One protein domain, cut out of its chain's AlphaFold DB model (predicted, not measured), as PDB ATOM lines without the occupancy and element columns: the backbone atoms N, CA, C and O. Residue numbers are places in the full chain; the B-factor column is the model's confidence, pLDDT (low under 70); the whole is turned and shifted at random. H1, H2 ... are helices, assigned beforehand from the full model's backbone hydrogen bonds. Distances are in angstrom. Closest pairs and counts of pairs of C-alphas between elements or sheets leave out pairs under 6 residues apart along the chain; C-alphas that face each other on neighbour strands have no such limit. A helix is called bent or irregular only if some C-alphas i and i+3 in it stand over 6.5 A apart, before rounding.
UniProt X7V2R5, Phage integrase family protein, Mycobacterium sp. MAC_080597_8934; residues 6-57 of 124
ATOM      1  N   ALA A   6     -41.510   2.579  -4.636       88.94
ATOM      2  CA  ALA A   6     -42.058   3.191  -3.424       88.94
ATOM      3  C   ALA A   6     -41.426   4.556  -3.107       88.94
ATOM      4  O   ALA A   6     -42.137   5.473  -2.715       88.94
ATOM      5  N   VAL A   7     -40.118   4.712  -3.329       90.31
ATOM      6  CA  VAL A   7     -39.418   5.989  -3.121       90.31
ATOM      7  C   VAL A   7     -39.857   7.017  -4.163       90.31
ATOM      8  O   VAL A   7     -40.055   8.175  -3.821       90.31
ATOM      9  N   ILE A   8     -40.076   6.594  -5.412       90.75
ATOM     10  CA  ILE A   8     -40.609   7.475  -6.463       90.75
ATOM     11  C   ILE A   8     -42.015   7.972  -6.113       90.75
ATOM     12  O   ILE A   8     -42.302   9.145  -6.321       90.75
ATOM     13  N   ARG A   9     -42.870   7.114  -5.541       92.19
ATOM     14  CA  ARG A   9     -44.199   7.528  -5.064       92.19
ATOM     15  C   ARG A   9     -44.106   8.550  -3.935       92.19
ATOM     16  O   ARG A   9     -44.695   9.611  -4.059       92.19
ATOM     17  N   LEU A  10     -43.287   8.289  -2.912       93.06
ATOM     18  CA  LEU A  10     -43.061   9.253  -1.826       93.06
ATOM     19  C   LEU A  10     -42.514  10.590  -2.343       93.06
ATOM     20  O   LEU A  10     -42.871  11.644  -1.830       93.06
ATOM     21  N   TYR A  11     -41.656  10.552  -3.362       91.12
ATOM     22  CA  TYR A  11     -41.152  11.766  -3.992       91.12
ATOM     23  C   TYR A  11     -42.241  12.517  -4.771       91.12
ATOM     24  O   TYR A  11     -42.319  13.736  -4.676       91.12
ATOM     25  N   ALA A  12     -43.108  11.811  -5.498       91.06
ATOM     26  CA  ALA A  12     -44.250  12.423  -6.172       91.06
ATOM     27  C   ALA A  12     -45.235  13.052  -5.170       91.06
ATOM     28  O   ALA A  12     -45.682  14.178  -5.384       91.06
ATOM     29  N   ASP A  13     -45.508  12.367  -4.057       92.38
ATOM     30  CA  ASP A  13     -46.353  12.877  -2.972       92.38
ATOM     31  C   ASP A  13     -45.745  14.140  -2.350       92.38
ATOM     32  O   ASP A  13     -46.451  15.119  -2.121       92.38
ATOM     33  N   TYR A  14     -44.425  14.151  -2.135       91.25
ATOM     34  CA  TYR A  14     -43.693  15.332  -1.681       91.25
ATOM     35  C   TYR A  14     -43.813  16.498  -2.672       91.25
ATOM     36  O   TYR A  14     -44.143  17.611  -2.263       91.25
ATOM     37  N   LEU A  15     -43.597  16.252  -3.970       90.12
ATOM     38  CA  LEU A  15     -43.696  17.290  -4.998       90.12
ATOM     39  C   LEU A  15     -45.098  17.904  -5.065       90.12
ATOM     40  O   LEU A  15     -45.239  19.116  -5.189       90.12
ATOM     41  N   HIS A  16     -46.139  17.080  -4.959       88.00
ATOM     42  CA  HIS A  16     -47.510  17.563  -5.055       88.00
ATOM     43  C   HIS A  16     -48.020  18.193  -3.753       88.00
ATOM     44  O   HIS A  16     -48.682  19.226  -3.785       88.00
ATOM     45  N   GLY A  17     -47.738  17.560  -2.612       87.62
ATOM     46  CA  GLY A  17     -48.315  17.932  -1.322       87.62
ATOM     47  C   GLY A  17     -47.527  18.993  -0.561       87.62
ATOM     48  O   GLY A  17     -48.129  19.807   0.134       87.62
ATOM     49  N   GLU A  18     -46.199  18.986  -0.671       86.19
ATOM     50  CA  GLU A  18     -45.329  19.869   0.112       86.19
ATOM     51  C   GLU A  18     -44.589  20.899  -0.751       86.19
ATOM     52  O   GLU A  18     -44.489  22.059  -0.359       86.19
ATOM     53  N   TYR A  19     -44.079  20.496  -1.919       85.69
ATOM     54  CA  TYR A  19     -43.291  21.369  -2.797       85.69
ATOM     55  C   TYR A  19     -44.163  22.374  -3.566       85.69
ATOM     56  O   TYR A  19     -43.815  23.549  -3.665       85.69
ATOM     57  N   GLY A  20     -45.314  21.933  -4.080       83.69
ATOM     58  CA  GLY A  20     -46.306  22.801  -4.717       83.69
ATOM     59  C   GLY A  20     -45.756  23.567  -5.927       83.69
ATOM     60  O   GLY A  20     -45.157  22.978  -6.823       83.69
ATOM     61  N   GLU A  21     -45.981  24.883  -5.953       84.38
ATOM     62  CA  GLU A  21     -45.575  25.789  -7.043       84.38
ATOM     63  C   GLU A  21     -44.214  26.467  -6.806       84.38
ATOM     64  O   GLU A  21     -43.910  27.484  -7.428       84.38
ATOM     65  N   LEU A  22     -43.399  25.960  -5.874       85.75
ATOM     66  CA  LEU A  22     -42.079  26.535  -5.624       85.75
ATOM     67  C   LEU A  22     -41.199  26.456  -6.880       85.75
ATOM     68  O   LEU A  22     -41.070  25.403  -7.499       85.75
ATOM     69  N   ASP A  23     -40.560  27.577  -7.211       84.50
ATOM     70  CA  ASP A  23     -39.585  27.672  -8.296       84.50
ATOM     71  C   ASP A  23     -38.173  27.517  -7.718       84.50
ATOM     72  O   ASP A  23     -37.628  28.435  -7.097       84.50
ATOM     73  N   SER A  24     -37.619  26.306  -7.813       87.88
ATOM     74  CA  SER A  24     -36.285  25.984  -7.307       87.88
ATOM     75  C   SER A  24     -35.658  24.828  -8.084       87.88
ATOM     76  O   SER A  24     -36.305  23.834  -8.406       87.88
ATOM     77  N   ASP A  25     -34.354  24.934  -8.339       88.25
ATOM     78  CA  ASP A  25     -33.573  23.904  -9.039       88.25
ATOM     79  C   ASP A  25     -33.259  22.678  -8.155       88.25
ATOM     80  O   ASP A  25     -32.646  21.704  -8.606       88.25
ATOM     81  N   TYR A  26     -33.628  22.714  -6.870       90.06
ATOM     82  CA  TYR A  26     -33.268  21.687  -5.893       90.06
ATOM     83  C   TYR A  26     -34.408  20.709  -5.616       90.06
ATOM     84  O   TYR A  26     -35.545  21.090  -5.362       90.06
ATOM     85  N   VAL A  27     -34.054  19.422  -5.547       88.62
ATOM     86  CA  VAL A  27     -34.982  18.317  -5.241       88.62
ATOM     87  C   VAL A  27     -35.537  18.400  -3.819       88.62
ATOM     88  O   VAL A  27     -36.692  18.065  -3.597       88.62
ATOM     89  N   PHE A  28     -34.725  18.834  -2.850       90.31
ATOM     90  CA  PHE A  28     -35.153  19.010  -1.465       90.31
ATOM     91  C   PHE A  28     -34.888  20.434  -1.009       90.31
ATOM     92  O   PHE A  28     -33.735  20.873  -0.925       90.31
ATOM     93  N   VAL A  29     -35.966  21.128  -0.670       91.75
ATOM     94  CA  VAL A  29     -35.930  22.525  -0.253       91.75
ATOM     95  C   VAL A  29     -36.418  22.686   1.175       91.75
ATOM     96  O   VAL A  29     -37.148  21.860   1.723       91.75
ATOM     97  N   ASN A  30     -35.986  23.767   1.798       89.06
ATOM     98  CA  ASN A  30     -36.512  24.211   3.066       89.06
ATOM     99  C   ASN A  30     -37.941  24.747   2.893       89.06
ATOM    100  O   ASN A  30     -38.171  25.673   2.115       89.06
ATOM    101  N   LEU A  31     -38.874  24.179   3.658       87.12
ATOM    102  CA  LEU A  31     -40.305  24.488   3.587       87.12
ATOM    103  C   LEU A  31     -40.862  25.153   4.853       87.12
ATOM    104  O   LEU A  31     -42.019  25.560   4.866       87.12
ATOM    105  N   TRP A  32     -40.076  25.246   5.932       79.75
ATOM    106  CA  TRP A  32     -40.625  25.565   7.260       79.75
ATOM    107  C   TRP A  32     -40.092  26.853   7.884       79.75
ATOM    108  O   TRP A  32     -40.839  27.519   8.593       79.75
ATOM    109  N   SER A  33     -38.810  27.190   7.705       72.56
ATOM    110  CA  SER A  33     -38.193  28.290   8.465       72.56
ATOM    111  C   SER A  33     -36.979  28.890   7.773       72.56
ATOM    112  O   SER A  33     -36.131  28.159   7.277       72.56
ATOM    113  N   GLY A  34     -36.847  30.215   7.778       78.00
ATOM    114  CA  GLY A  34     -35.828  30.918   6.997       78.00
ATOM    115  C   GLY A  34     -36.268  31.090   5.539       78.00
ATOM    116  O   GLY A  34     -37.470  31.150   5.278       78.00
ATOM    117  N   PRO A  35     -35.336  31.205   4.580       82.75
ATOM    118  CA  PRO A  35     -35.714  31.450   3.200       82.75
ATOM    119  C   PRO A  35     -36.305  30.161   2.592       82.75
ATOM    120  O   PRO A  35     -35.630  29.136   2.461       82.75
ATOM    121  N   ILE A  36     -37.608  30.193   2.309       87.75
ATOM    122  CA  ILE A  36     -38.373  29.068   1.746       87.75
ATOM    123  C   ILE A  36     -37.948  28.851   0.288       87.75
ATOM    124  O   ILE A  36     -37.669  29.813  -0.422       87.75
ATOM    125  N   GLY A  37     -37.868  27.591  -0.146       87.69
ATOM    126  CA  GLY A  37     -37.467  27.222  -1.514       87.69
ATOM    127  C   GLY A  37     -35.951  27.101  -1.721       87.69
ATOM    128  O   GLY A  37     -35.496  26.609  -2.753       87.69
ATOM    129  N   TYR A  38     -35.153  27.471  -0.719       90.38
ATOM    130  CA  TYR A  38     -33.702  27.287  -0.728       90.38
ATOM    131  C   TYR A  38     -33.339  25.828  -0.431       90.38
ATOM    132  O   TYR A  38     -34.117  25.135   0.231       90.38
ATOM    133  N   PRO A  39     -32.163  25.343  -0.867       91.75
ATOM    134  CA  PRO A  39     -31.756  23.964  -0.623       91.75
ATOM    135  C   PRO A  39     -31.744  23.638   0.872       91.75
ATOM    136  O   PRO A  39     -31.316  24.453   1.696       91.75
ATOM    137  N   LEU A  40     -32.168  22.422   1.228       90.75
ATOM    138  CA  LEU A  40     -32.014  21.943   2.600       90.75
ATOM    139  C   LEU A  40     -30.543  21.987   3.020       90.75
ATOM    140  O   LEU A  40     -29.668  21.409   2.376       90.75
ATOM    141  N   THR A  41     -30.285  22.636   4.154       90.94
ATOM    142  CA  THR A  41     -28.960  22.633   4.774       90.94
ATOM    143  C   THR A  41     -28.803  21.430   5.697       90.94
ATOM    144  O   THR A  41     -29.783  20.832   6.149       90.94
ATOM    145  N   TYR A  42     -27.560  21.099   6.048       89.44
ATOM    146  CA  TYR A  42     -27.279  20.047   7.026       89.44
ATOM    147  C   TYR A  42     -27.973  20.298   8.375       89.44
ATOM    148  O   TYR A  42     -28.540  19.373   8.952       89.44
ATOM    149  N   ALA A  43     -27.991  21.550   8.845       89.62
ATOM    150  CA  ALA A  43     -28.699  21.931  10.065       89.62
ATOM    151  C   ALA A  43     -30.209  21.672   9.938       89.62
ATOM    152  O   ALA A  43     -30.788  20.998  10.783       89.62
ATOM    153  N   SER A  44     -30.814  22.085   8.819       90.06
ATOM    154  CA  SER A  44     -32.242  21.878   8.538       90.06
ATOM    155  C   SER A  44     -32.629  20.392   8.535       90.06
ATOM    156  O   SER A  44     -33.699  20.016   9.018       90.06
ATOM    157  N   VAL A  45     -31.753  19.527   8.013       91.12
ATOM    158  CA  VAL A  45     -31.946  18.069   8.042       91.12
ATOM    159  C   VAL A  45     -31.886  17.532   9.476       91.12
ATOM    160  O   VAL A  45     -32.704  16.689   9.845       91.12
ATOM    161  N   TYR A  46     -30.952  18.014  10.300       92.25
ATOM    162  CA  TYR A  46     -30.878  17.625  11.712       92.25
ATOM    163  C   TYR A  46     -32.100  18.082  12.506       92.25
ATOM    164  O   TYR A  46     -32.635  17.289  13.280       92.25
ATOM    165  N   ASP A  47     -32.597  19.291  12.262       91.75
ATOM    166  CA  ASP A  47     -33.814  19.797  12.900       91.75
ATOM    167  C   ASP A  47     -35.036  18.943  12.535       91.75
ATOM    168  O   ASP A  47     -35.850  18.596  13.395       91.75
ATOM    169  N   LEU A  48     -35.156  18.531  11.265       91.06
ATOM    170  CA  LEU A  48     -36.174  17.569  10.838       91.06
ATOM    171  C   LEU A  48     -36.040  16.239  11.591       91.06
ATOM    172  O   LEU A  48     -37.037  15.722  12.096       91.06
ATOM    173  N   VAL A  49     -34.826  15.697  11.703       94.31
ATOM    174  CA  VAL A  49     -34.580  14.458  12.452       94.31
ATOM    175  C   VAL A  49     -34.972  14.610  13.921       94.31
ATOM    176  O   VAL A  49     -35.640  13.725  14.446       94.31
ATOM    177  N   CYS A  50     -34.625  15.717  14.581       94.62
ATOM    178  CA  CYS A  50     -35.016  15.977  15.968       94.62
ATOM    179  C   CYS A  50     -36.540  15.969  16.138       94.62
ATOM    180  O   CYS A  50     -37.049  15.220  16.970       94.62
ATOM    181  N   ARG A  51     -37.278  16.677  15.272       93.38
ATOM    182  CA  ARG A  51     -38.753  16.657  15.284       93.38
ATOM    183  C   ARG A  51     -39.322  15.250  15.091       93.38
ATOM    184  O   ARG A  51     -40.314  14.881  15.717       93.38
ATOM    185  N   LEU A  52     -38.720  14.442  14.218       94.88
ATOM    186  CA  LEU A  52     -39.151  13.057  14.002       94.88
ATOM    187  C   LEU A  52     -38.852  12.164  15.213       94.88
ATOM    188  O   LEU A  52     -39.693  11.337  15.565       94.88
ATOM    189  N   ARG A  53     -37.703  12.337  15.877       97.19
ATOM    190  CA  ARG A  53     -37.375  11.627  17.125       97.19
ATOM    191  C   ARG A  53     -38.396  11.935  18.213       97.19
ATOM    192  O   ARG A  53     -38.909  11.011  18.830       97.19
ATOM    193  N   GLU A  54     -38.739  13.206  18.398       97.19
ATOM    194  CA  GLU A  54     -39.739  13.637  19.384       97.19
ATOM    195  C   GLU A  54     -41.119  13.034  19.102       97.19
ATOM    196  O   GLU A  54     -41.781  12.545  20.012       97.19
ATOM    197  N   ARG A  55     -41.539  13.007  17.831       97.19
ATOM    198  CA  ARG A  55     -42.842  12.455  17.430       97.19
ATOM    199  C   ARG A  55     -42.934  10.934  17.530       97.19
ATOM    200  O   ARG A  55     -44.025  10.412  17.725       97.19
ATOM    201  N   THR A  56     -41.828  10.226  17.312       97.19
ATOM    202  CA  THR A  56     -41.819   8.755  17.214       97.19
ATOM    203  C   THR A  56     -41.274   8.063  18.459       97.19
ATOM    204  O   THR A  56     -41.510   6.873  18.640       97.19
ATOM    205  N   GLY A  57     -40.513   8.774  19.296       97.12
ATOM    206  CA  GLY A  57     -39.735   8.199  20.393       97.12
ATOM    207  C   GLY A  57     -38.512   7.388  19.942       97.12
ATOM    208  O   GLY A  57     -37.854   6.765  20.773       97.12
TER     209      GLY A  57
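This is residues 6 to 57 of the 124 residues of the protein "Phage integrase family protein" of Mycobacterium sp. MAC_080597_8934 (UniProt X7V2R5). What shape does the model show? Two separate helices, H1 with 14 residues and then H2 with 15, make the two legs of an open arch, and a long looped link, residues 20 to 41, joins them at one end. The far part of H2 sticks out, with residues 49 to 57 standing free. What is it built of? The printed part has 52 residues with two named helices, H1 then H2, and no named strand; the class is all helix. How tightly is it drawn together? It is only just loose, close to compact, with a radius of gyration of the C-alphas of 11.9 A and a flat outline spanning 32 by 29 by 15 A.

Where is the longest helix? H2 holds residues 42 to 56 and is 21.0 A from first to last C-alpha, from C-alpha 42 at (-27.279, 20.047, 7.026) to C-alpha 56 at (-41.819, 8.755, 17.214). Where is the other? H1 holds residues 6 to 19 and is 18.2 A long, beginning with C-alpha 6 at (-42.058, 3.191, -3.424). It is neither bent nor irregular, but only just: C-alphas 16 and 19 are 6.1 A apart.

Does H2 meet H1? The two helices are apart, with no C-alpha of the one within 8 A of the other. How do their backbones run? In H2 every O i to N i+4 pair is within hydrogen-bond range, and in H1 9 of 10 are.

How large is it? The two C-alphas farthest apart are those of Asp 23 and Gly 57, at 34.7 A. Is anything cut or long? The printed part has no cut, and the link from H1 to H2, with 22 residues, is long. Where is confidence low? No printed residue is under 70, and the mean pLDDT of the printed part is 89.6.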